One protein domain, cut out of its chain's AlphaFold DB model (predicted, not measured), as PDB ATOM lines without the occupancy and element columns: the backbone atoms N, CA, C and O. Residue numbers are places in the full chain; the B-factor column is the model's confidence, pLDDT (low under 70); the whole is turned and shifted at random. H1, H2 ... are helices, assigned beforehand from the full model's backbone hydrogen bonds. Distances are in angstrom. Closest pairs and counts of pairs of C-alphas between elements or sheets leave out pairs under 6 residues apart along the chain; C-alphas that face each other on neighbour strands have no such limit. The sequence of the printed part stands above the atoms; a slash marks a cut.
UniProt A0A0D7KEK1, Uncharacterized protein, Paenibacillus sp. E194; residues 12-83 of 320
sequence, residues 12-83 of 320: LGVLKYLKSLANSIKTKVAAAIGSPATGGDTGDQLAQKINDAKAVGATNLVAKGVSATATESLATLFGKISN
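Overview. This is residues 12 to 83 of the 320 residues of an uncharacterized protein of Paenibacillus sp. E194 (UniProt A0A0D7KEK1). Two long helices, H1 and H2, run the same way in a staggered line, side by side only where the end of H1 meets the start of H2, and a short helix, H3, packs beside the later part of H2. Residues 12 to 21 of H1 stick out and lengthen the rod. The printed part has 72 residues with three named helices, H1, H2, H3, and no named strand: all helix, loose, with a radius of gyration of the C-alphas of 16.1 A and spans of 56 by 18 by 16 A.

Along the chain. H1, residues 12 to 33, begins with C-alpha 12 at (-33.184, -0.951, -13.545) and is 31.7 A long. H2, residues 43 to 63, is 30.5 A long. H3, residues 74 to 83, is 15.2 A long and ends with C-alpha 83 at (9.159, 23.749, 9.882).

Arrangement. H1, with residues 26 to 33 alone, only just touches residues 43 to 50 of H2, with 3 pairs of C-alphas within 8 A; the closest C-alphas are those of Ala 30 and Leu 46, 6.9 A apart. Their shallow tilt is 13 degrees, the same way. H2, with residues 54 to 61 alone, touches H3, the closest C-alphas being those of Lys 54 and Leu 74, 6.5 A apart, at a shallow tilt of 13 degrees, the same way. H1 and H3 are apart. Every O i to N i+4 pair is within hydrogen-bond range in H1 and H2; in H3 3 of 6 are, beside 7 of 7 O i to N i+3 pairs.

Size, cuts and confidence. The C-alphas of Leu 12 and Gly 65, the two farthest apart, are 56.0 A apart. The printed part has no cut, both links are short, and no printed residue is under 70 in pLDDT.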
ATOM      1  N   LEU A  12     -33.438  -0.383 -14.868       90.38
ATOM      2  CA  LEU A  12     -33.184  -0.951 -13.545       90.38
ATOM      3  C   LEU A  12     -31.797  -1.612 -13.451       90.38
ATOM      4  O   LEU A  12     -31.134  -1.490 -12.419       90.38
ATOM      5  N   GLY A  13     -31.356  -2.294 -14.508       88.25
ATOM      6  CA  GLY A  13     -30.031  -2.906 -14.620       88.25
ATOM      7  C   GLY A  13     -28.919  -1.865 -14.546       88.25
ATOM      8  O   GLY A  13     -28.012  -1.979 -13.719       88.25
ATOM      9  N   VAL A  14     -29.069  -0.781 -15.310       88.69
ATOM     10  CA  VAL A  14     -28.170   0.382 -15.272       88.69
ATOM     11  C   VAL A  14     -28.106   0.991 -13.864       88.69
ATOM     12  O   VAL A  14     -27.017   1.206 -13.330       88.69
ATOM     13  N   LEU A  15     -29.250   1.201 -13.199       92.56
ATOM     14  CA  LEU A  15     -29.292   1.755 -11.837       92.56
ATOM     15  C   LEU A  15     -28.598   0.854 -10.800       92.56
ATOM     16  O   LEU A  15     -27.913   1.354  -9.901       92.56
ATOM     17  N   LYS A  16     -28.740  -0.473 -10.913       91.62
ATOM     18  CA  LYS A  16     -28.039  -1.433 -10.041       91.62
ATOM     19  C   LYS A  16     -26.527  -1.389 -10.253       91.62
ATOM     20  O   LYS A  16     -25.786  -1.381  -9.267       91.62
ATOM     21  N   TYR A  17     -26.081  -1.329 -11.508       90.75
ATOM     22  CA  TYR A  17     -24.666  -1.204 -11.845       90.75
ATOM     23  C   TYR A  17     -24.061   0.078 -11.255       90.75
ATOM     24  O   TYR A  17     -23.081   0.005 -10.513       90.75
ATOM     25  N   LEU A  18     -24.705   1.232 -11.466       91.19
ATOM     26  CA  LEU A  18     -24.253   2.518 -10.922       91.19
ATOM     27  C   LEU A  18     -24.176   2.511  -9.386       91.19
ATOM     28  O   LEU A  18     -23.205   3.000  -8.807       91.19
ATOM     29  N   LYS A  19     -25.155   1.900  -8.707       92.00
ATOM     30  CA  LYS A  19     -25.132   1.739  -7.243       92.00
ATOM     31  C   LYS A  19     -23.966   0.863  -6.778       92.00
ATOM     32  O   LYS A  19     -23.321   1.183  -5.779       92.00
ATOM     33  N   SER A  20     -23.699  -0.235  -7.485       92.50
ATOM     34  CA  SER A  20     -22.568  -1.122  -7.197       92.50
ATOM     35  C   SER A  20     -21.232  -0.389  -7.354       92.50
ATOM     36  O   SER A  20     -20.398  -0.424  -6.449       92.50
ATOM     37  N   LEU A  21     -21.068   0.364  -8.447       92.44
ATOM     38  CA  LEU A  21     -19.882   1.177  -8.703       92.44
ATOM     39  C   LEU A  21     -19.670   2.232  -7.608       92.44
ATOM     40  O   LEU A  21     -18.577   2.325  -7.052       92.44
ATOM     41  N   ALA A  22     -20.719   2.965  -7.225       93.12
ATOM     42  CA  ALA A  22     -20.648   3.951  -6.147       93.12
ATOM     43  C   ALA A  22     -20.237   3.319  -4.804       93.12
ATOM     44  O   ALA A  22     -19.396   3.862  -4.089       93.12
ATOM     45  N   ASN A  23     -20.778   2.146  -4.460       93.00
ATOM     46  CA  ASN A  23     -20.386   1.419  -3.250       93.00
ATOM     47  C   ASN A  23     -18.936   0.918  -3.312       93.00
ATOM     48  O   ASN A  23     -18.226   1.008  -2.309       93.00
ATOM     49  N   SER A  24     -18.481   0.451  -4.476       95.31
ATOM     50  CA  SER A  24     -17.083   0.065  -4.702       95.31
ATOM     51  C   SER A  24     -16.139   1.253  -4.495       95.31
ATOM     52  O   SER A  24     -15.163   1.135  -3.754       95.31
ATOM     53  N   ILE A  25     -16.467   2.426  -5.055       95.50
ATOM     54  CA  ILE A  25     -15.685   3.660  -4.879       95.50
ATOM     55  C   ILE A  25     -15.623   4.056  -3.400       95.50
ATOM     56  O   ILE A  25     -14.527   4.213  -2.868       95.50
ATOM     57  N   LYS A  26     -16.767   4.157  -2.709       94.50
ATOM     58  CA  LYS A  26     -16.812   4.515  -1.278       94.50
ATOM     59  C   LYS A  26     -16.001   3.554  -0.416       94.50
ATOM     60  O   LYS A  26     -15.236   3.995   0.431       94.50
ATOM     61  N   THR A  27     -16.126   2.251  -0.665       95.44
ATOM     62  CA  THR A  27     -15.397   1.223   0.091       95.44
ATOM     63  C   THR A  27     -13.889   1.353  -0.112       95.44
ATOM     64  O   THR A  27     -13.136   1.293   0.857       95.44
ATOM     65  N   LYS A  28     -13.437   1.598  -1.350       96.62
ATOM     66  CA  LYS A  28     -12.016   1.823  -1.661       96.62
ATOM     67  C   LYS A  28     -11.481   3.119  -1.048       96.62
ATOM     68  O   LYS A  28     -10.381   3.113  -0.506       96.62
ATOM     69  N   VAL A  29     -12.248   4.210  -1.098       96.12
ATOM     70  CA  VAL A  29     -11.863   5.496  -0.493       96.12
ATOM     71  C   VAL A  29     -11.791   5.383   1.030       96.12
ATOM     72  O   VAL A  29     -10.791   5.786   1.617       96.12
ATOM     73  N   ALA A  30     -12.795   4.782   1.672       96.69
ATOM     74  CA  ALA A  30     -12.786   4.545   3.114       96.69
ATOM     75  C   ALA A  30     -11.582   3.693   3.543       96.69
ATOM     76  O   ALA A  30     -10.910   4.023   4.515       96.69
ATOM     77  N   ALA A  31     -11.268   2.641   2.780       96.75
ATOM     78  CA  ALA A  31     -10.091   1.812   3.025       96.75
ATOM     79  C   ALA A  31      -8.774   2.597   2.884       96.75
ATOM     80  O   ALA A  31      -7.860   2.378   3.672       96.75
ATOM     81  N   ALA A  32      -8.680   3.519   1.920       95.69
ATOM     82  CA  ALA A  32      -7.495   4.357   1.724       95.69
ATOM     83  C   ALA A  32      -7.302   5.403   2.836       95.69
ATOM     84  O   ALA A  32      -6.168   5.696   3.202       95.69
ATOM     85  N   ILE A  33      -8.392   5.959   3.376       94.38
ATOM     86  CA  ILE A  33      -8.351   6.883   4.522       94.38
ATOM     87  C   ILE A  33      -7.987   6.127   5.810       94.38
ATOM     88  O   ILE A  33      -7.211   6.628   6.621       94.38
ATOM     89  N   GLY A  34      -8.533   4.919   5.991       94.81
ATOM     90  CA  GLY A  34      -8.395   4.135   7.217       94.81
ATOM     91  C   GLY A  34      -9.348   4.589   8.330       94.81
ATOM     92  O   GLY A  34     -10.229   5.423   8.128       94.81
ATOM     93  N   SER A  35      -9.196   4.018   9.529       93.56
ATOM     94  CA  SER A  35     -10.039   4.359  10.687       93.56
ATOM     95  C   SER A  35      -9.963   5.865  11.000       93.56
ATOM     96  O   SER A  35      -8.854   6.402  11.036       93.56
ATOM     97  N   PRO A  36     -11.094   6.562  11.237       94.75
ATOM     98  CA  PRO A  36     -12.440   6.042  11.520       94.75
ATOM     99  C   PRO A  36     -13.363   5.873  10.293       94.75
ATOM    100  O   PRO A  36     -14.573   5.708  10.465       94.75
ATOM    101  N   ALA A  37     -12.861   5.962   9.057       96.81
ATOM    102  CA  ALA A  37     -13.668   5.745   7.854       96.81
ATOM    103  C   ALA A  37     -14.034   4.260   7.674       96.81
ATOM    104  O   ALA A  37     -13.237   3.362   7.948       96.81
ATOM    105  N   THR A  38     -15.251   3.989   7.205       95.62
ATOM    106  CA  THR A  38     -15.774   2.637   6.962       95.62
ATOM    107  C   THR A  38     -16.494   2.573   5.616       95.62
ATOM    108  O   THR A  38     -17.001   3.577   5.121       95.62
ATOM    109  N   GLY A  39     -16.605   1.380   5.019       92.25
ATOM    110  CA  GLY A  39     -17.339   1.199   3.756       92.25
ATOM    111  C   GLY A  39     -18.841   1.525   3.836       92.25
ATOM    112  O   GLY A  39     -19.497   1.632   2.800       92.25
ATOM    113  N   GLY A  40     -19.381   1.697   5.049       93.00
ATOM    114  CA  GLY A  40     -20.758   2.125   5.291       93.00
ATOM    115  C   GLY A  40     -20.975   3.638   5.208       93.00
ATOM    116  O   GLY A  40     -22.125   4.067   5.135       93.00
ATOM    117  N   ASP A  41     -19.910   4.442   5.191       95.81
ATOM    118  CA  ASP A  41     -20.025   5.900   5.180       95.81
ATOM    119  C   ASP A  41     -20.606   6.431   3.857       95.81
ATOM    120  O   ASP A  41     -20.395   5.877   2.770       95.81
ATOM    121  N   THR A  42     -21.328   7.549   3.933       94.69
ATOM    122  CA  THR A  42     -21.703   8.357   2.766       94.69
ATOM    123  C   THR A  42     -20.513   9.173   2.251       94.69
ATOM    124  O   THR A  42     -19.506   9.338   2.939       94.69
ATOM    125  N   GLY A  43     -20.628   9.725   1.037       92.94
ATOM    126  CA  GLY A  43     -19.611  10.639   0.499       92.94
ATOM    127  C   GLY A  43     -19.353  11.838   1.419       92.94
ATOM    128  O   GLY A  43     -18.198  12.176   1.668       92.94
ATOM    129  N   ASP A  44     -20.411  12.403   2.007       95.88
ATOM    130  CA  ASP A  44     -20.310  13.534   2.937       95.88
ATOM    131  C   ASP A  44     -19.622  13.144   4.249       95.88
ATOM    132  O   ASP A  44     -18.785  13.887   4.754       95.88
ATOM    133  N   GLN A  45     -19.917  11.955   4.785       96.38
ATOM    134  CA  GLN A  45     -19.251  11.448   5.985       96.38
ATOM    135  C   GLN A  45     -17.756  11.213   5.741       96.38
ATOM    136  O   GLN A  45     -16.940  11.543   6.601       96.38
ATOM    137  N   LEU A  46     -17.377  10.693   4.569       96.62
ATOM    138  CA  LEU A  46     -15.967  10.546   4.188       96.62
ATOM    139  C   LEU A  46     -15.278  11.911   4.054       96.62
ATOM    140  O   LEU A  46     -14.175  12.090   4.570       96.62
ATOM    141  N   ALA A  47     -15.935  12.888   3.422       95.12
ATOM    142  CA  ALA A  47     -15.419  14.250   3.310       95.12
ATOM    143  C   ALA A  47     -15.242  14.915   4.686       95.12
ATOM    144  O   ALA A  47     -14.205  15.528   4.946       95.12
ATOM    145  N   GLN A  48     -16.209  14.744   5.594       96.06
ATOM    146  CA  GLN A  48     -16.122  15.264   6.957       96.06
ATOM    147  C   GLN A  48     -14.952  14.639   7.720       96.06
ATOM    148  O   GLN A  48     -14.151  15.369   8.292       96.06
ATOM    149  N   LYS A  49     -14.772  13.315   7.650       95.94
ATOM    150  CA  LYS A  49     -13.648  12.628   8.311       95.94
ATOM    151  C   LYS A  49     -12.285  13.097   7.795       95.94
ATOM    152  O   LYS A  49     -11.342  13.212   8.576       95.94
ATOM    153  N   ILE A  50     -12.172  13.416   6.502       94.81
ATOM    154  CA  ILE A  50     -10.962  14.044   5.945       94.81
ATOM    155  C   ILE A  50     -10.744  15.435   6.558       94.81
ATOM    156  O   ILE A  50      -9.623  15.766   6.943       94.81
ATOM    157  N   ASN A  51     -11.796  16.252   6.676       95.75
ATOM    158  CA  ASN A  51     -11.702  17.576   7.296       95.75
ATOM    159  C   ASN A  51     -11.344  17.503   8.787       95.75
ATOM    160  O   ASN A  51     -10.512  18.284   9.248       95.75
ATOM    161  N   ASP A  52     -11.888  16.531   9.513       95.31
ATOM    162  CA  ASP A  52     -11.550  16.288  10.914       95.31
ATOM    163  C   ASP A  52     -10.068  15.897  11.050       95.31
ATOM    164  O   ASP A  52      -9.346  16.460  11.874       95.31
ATOM    165  N   ALA A  53      -9.562  15.011  10.183       94.75
ATOM    166  CA  ALA A  53      -8.144  14.640  10.161       94.75
ATOM    167  C   ALA A  53      -7.226  15.841   9.861       94.75
ATOM    168  O   ALA A  53      -6.172  15.992  10.486       94.75
ATOM    169  N   LYS A  54      -7.634  16.742   8.956       96.38
ATOM    170  CA  LYS A  54      -6.923  18.008   8.707       96.38
ATOM    171  C   LYS A  54      -6.910  18.908   9.941       96.38
ATOM    172  O   LYS A  54      -5.868  19.478  10.258       96.38
ATOM    173  N   ALA A  55      -8.034  19.020  10.647       97.19
ATOM    174  CA  ALA A  55      -8.126  19.803  11.876       97.19
ATOM    175  C   ALA A  55      -7.191  19.258  12.969       97.19
ATOM    176  O   ALA A  55      -6.493  20.036  13.626       97.19
ATOM    177  N   VAL A  56      -7.098  17.929  13.105       96.75
ATOM    178  CA  VAL A  56      -6.137  17.269  14.006       96.75
ATOM    179  C   VAL A  56      -4.695  17.558  13.581       96.75
ATOM    180  O   VAL A  56      -3.877  17.951  14.411       96.75
ATOM    181  N   GLY A  57      -4.376  17.429  12.289       96.69
ATOM    182  CA  GLY A  57      -3.045  17.735  11.755       96.69
ATOM    183  C   GLY A  57      -2.613  19.183  12.015       96.69
ATOM    184  O   GLY A  57      -1.510  19.419  12.506       96.69
ATOM    185  N   ALA A  58      -3.499  20.147  11.755       98.19
ATOM    186  CA  ALA A  58      -3.257  21.559  12.037       98.19
ATOM    187  C   ALA A  58      -3.044  21.818  13.539       98.19
ATOM    188  O   ALA A  58      -2.084  22.486  13.914       98.19
ATOM    189  N   THR A  59      -3.883  21.230  14.397       98.25
ATOM    190  CA  THR A  59      -3.747  21.328  15.862       98.25
ATOM    191  C   THR A  59      -2.393  20.797  16.334       98.25
ATOM    192  O   THR A  59      -1.714  21.447  17.127       98.25
ATOM    193  N   ASN A  60      -1.955  19.652  15.804       97.38
ATOM    194  CA  ASN A  60      -0.666  19.059  16.152       97.38
ATOM    195  C   ASN A  60       0.517  19.938  15.722       97.38
ATOM    196  O   ASN A  60       1.483  20.064  16.472       97.38
ATOM    197  N   LEU A  61       0.452  20.566  14.544       97.56
ATOM    198  CA  LEU A  61       1.482  21.503  14.081       97.56
ATOM    199  C   LEU A  61       1.560  22.743  14.976       97.56
ATOM    200  O   LEU A  61       2.655  23.118  15.396       97.56
ATOM    201  N   VAL A  62       0.411  23.318  15.344       96.81
ATOM    202  CA  VAL A  62       0.342  24.459  16.273       96.81
ATOM    203  C   VAL A  62       0.920  24.084  17.637       96.81
ATOM    204  O   VAL A  62       1.712  24.842  18.193       96.81
ATOM    205  N   ALA A  63       0.630  22.882  18.142       96.00
ATOM    206  CA  ALA A  63       1.222  22.365  19.378       96.00
ATOM    207  C   ALA A  63       2.752  22.182  19.293       96.00
ATOM    208  O   ALA A  63       3.431  22.154  20.318       96.00
ATOM    209  N   LYS A  64       3.312  22.074  18.081       94.62
ATOM    210  CA  LYS A  64       4.759  22.072  17.809       94.62
ATOM    211  C   LYS A  64       5.314  23.456  17.451       94.62
ATOM    212  O   LYS A  64       6.456  23.551  17.012       94.62
ATOM    213  N   GLY A  65       4.533  24.520  17.643       93.44
ATOM    214  CA  GLY A  65       4.939  25.901  17.384       93.44
ATOM    215  C   GLY A  65       4.902  26.311  15.908       93.44
ATOM    216  O   GLY A  65       5.370  27.395  15.570       93.44
ATOM    217  N   VAL A  66       4.344  25.483  15.021       96.69
ATOM    218  CA  VAL A  66       4.202  25.791  13.592       96.69
ATOM    219  C   VAL A  66       2.782  26.285  13.315       96.69
ATOM    220  O   VAL A  66       1.813  25.564  13.537       96.69
ATOM    221  N   SER A  67       2.638  27.508  12.797       96.75
ATOM    222  CA  SER A  67       1.320  28.076  12.468       96.75
ATOM    223  C   SER A  67       0.613  27.258  11.379       96.75
ATOM    224  O   SER A  67       1.172  27.056  10.299       96.75
ATOM    225  N   ALA A  68      -0.609  26.794  11.644       97.75
ATOM    226  CA  ALA A  68      -1.437  25.999  10.734       97.75
ATOM    227  C   ALA A  68      -2.929  26.171  11.056       97.75
ATOM    228  O   ALA A  68      -3.290  26.491  12.189       97.75
ATOM    229  N   THR A  69      -3.806  25.937  10.076       96.69
ATOM    230  CA  THR A  69      -5.267  26.003  10.259       96.69
ATOM    231  C   THR A  69      -5.967  24.825   9.576       96.69
ATOM    232  O   THR A  69      -5.445  24.236   8.631       96.69
ATOM    233  N   ALA A  70      -7.171  24.473  10.038       95.06
ATOM    234  CA  ALA A  70      -7.930  23.331   9.510       95.06
ATOM    235  C   ALA A  70      -8.402  23.511   8.047       95.06
ATOM    236  O   ALA A  70      -8.742  22.534   7.372       95.06
ATOM    237  N   THR A  71      -8.428  24.749   7.541       95.31
ATOM    238  CA  THR A  71      -8.876  25.064   6.175       95.31
ATOM    239  C   THR A  71      -7.782  24.859   5.127       95.31
ATOM    240  O   THR A  71      -8.103  24.650   3.958       95.31
ATOM    241  N   GLU A  72      -6.508  24.834   5.528       96.56
ATOM    242  CA  GLU A  72      -5.369  24.589   4.633       96.56
ATOM    243  C   GLU A  72      -5.458  23.230   3.938       96.56
ATOM    244  O   GLU A  72      -6.083  22.304   4.442       96.56
ATOM    245  N   SER A  73      -4.838  23.077   2.767       95.69
ATOM    246  CA  SER A  73      -4.808  21.782   2.075       95.69
ATOM    247  C   SER A  73      -3.967  20.746   2.842       95.69
ATOM    248  O   SER A  73      -3.037  21.109   3.563       95.69
ATOM    249  N   LEU A  74      -4.229  19.446   2.646       95.06
ATOM    250  CA  LEU A  74      -3.385  18.377   3.215       95.06
ATOM    251  C   LEU A  74      -1.914  18.522   2.794       95.06
ATOM    252  O   LEU A  74      -1.021  18.358   3.620       95.06
ATOM    253  N   ALA A  75      -1.661  18.893   1.535       96.31
ATOM    254  CA  ALA A  75      -0.310  19.126   1.032       96.31
ATOM    255  C   ALA A  75       0.391  20.278   1.774       96.31
ATOM    256  O   ALA A  75       1.564  20.163   2.126       96.31
ATOM    257  N   THR A  76      -0.332  21.361   2.071       97.12
ATOM    258  CA  THR A  76       0.183  22.491   2.859       97.12
ATOM    259  C   THR A  76       0.527  22.064   4.286       97.12
ATOM    260  O   THR A  76       1.619  22.371   4.763       97.12
ATOM    261  N   LEU A  77      -0.366  21.320   4.949       97.31
ATOM    262  CA  LEU A  77      -0.125  20.805   6.301       97.31
ATOM    263  C   LEU A  77       1.099  19.875   6.332       97.31
ATOM    264  O   LEU A  77       1.963  20.029   7.192       97.31
ATOM    265  N   PHE A  78       1.233  18.965   5.364       96.56
ATOM    266  CA  PHE A  78       2.407  18.093   5.276       96.56
ATOM    267  C   PHE A  78       3.699  18.856   4.979       96.56
ATOM    268  O   PHE A  78       4.722  18.569   5.597       96.56
ATOM    269  N   GLY A  79       3.664  19.874   4.116       97.12
ATOM    270  CA  GLY A  79       4.824  20.736   3.874       97.12
ATOM    271  C   GLY A  79       5.318  21.427   5.149       97.12
ATOM    272  O   GLY A  79       6.522  21.498   5.396       97.12
ATOM    273  N   LYS A  80       4.396  21.856   6.018       97.12
ATOM    274  CA  LYS A  80       4.705  22.520   7.293       97.12
ATOM    275  C   LYS A  80       5.370  21.626   8.337       97.12
ATOM    276  O   LYS A  80       5.992  22.159   9.251       97.12
ATOM    277  N   ILE A  81       5.322  20.300   8.194       95.00
ATOM    278  CA  ILE A  81       6.064  19.378   9.074       95.00
ATOM    279  C   ILE A  81       7.572  19.678   9.030       95.00
ATOM    280  O   ILE A  81       8.252  19.549  10.044       95.00
ATOM    281  N   SER A  82       8.090  20.148   7.889       91.81
ATOM    282  CA  SER A  82       9.499  20.548   7.750       91.81
ATOM    283  C   SER A  82       9.897  21.748   8.622       91.81
ATOM    284  O   SER A  82      11.069  21.879   8.962       91.81
ATOM    285  N   ASN A  83       8.930  22.571   9.042       92.25
ATOM    286  CA  ASN A  83       9.159  23.749   9.882       92.25
ATOM    287  C   ASN A  83       9.183  23.423  11.383       92.25
ATOM    288  O   ASN A  83       9.381  24.323  12.196       92.25
TER     289      ASN A  83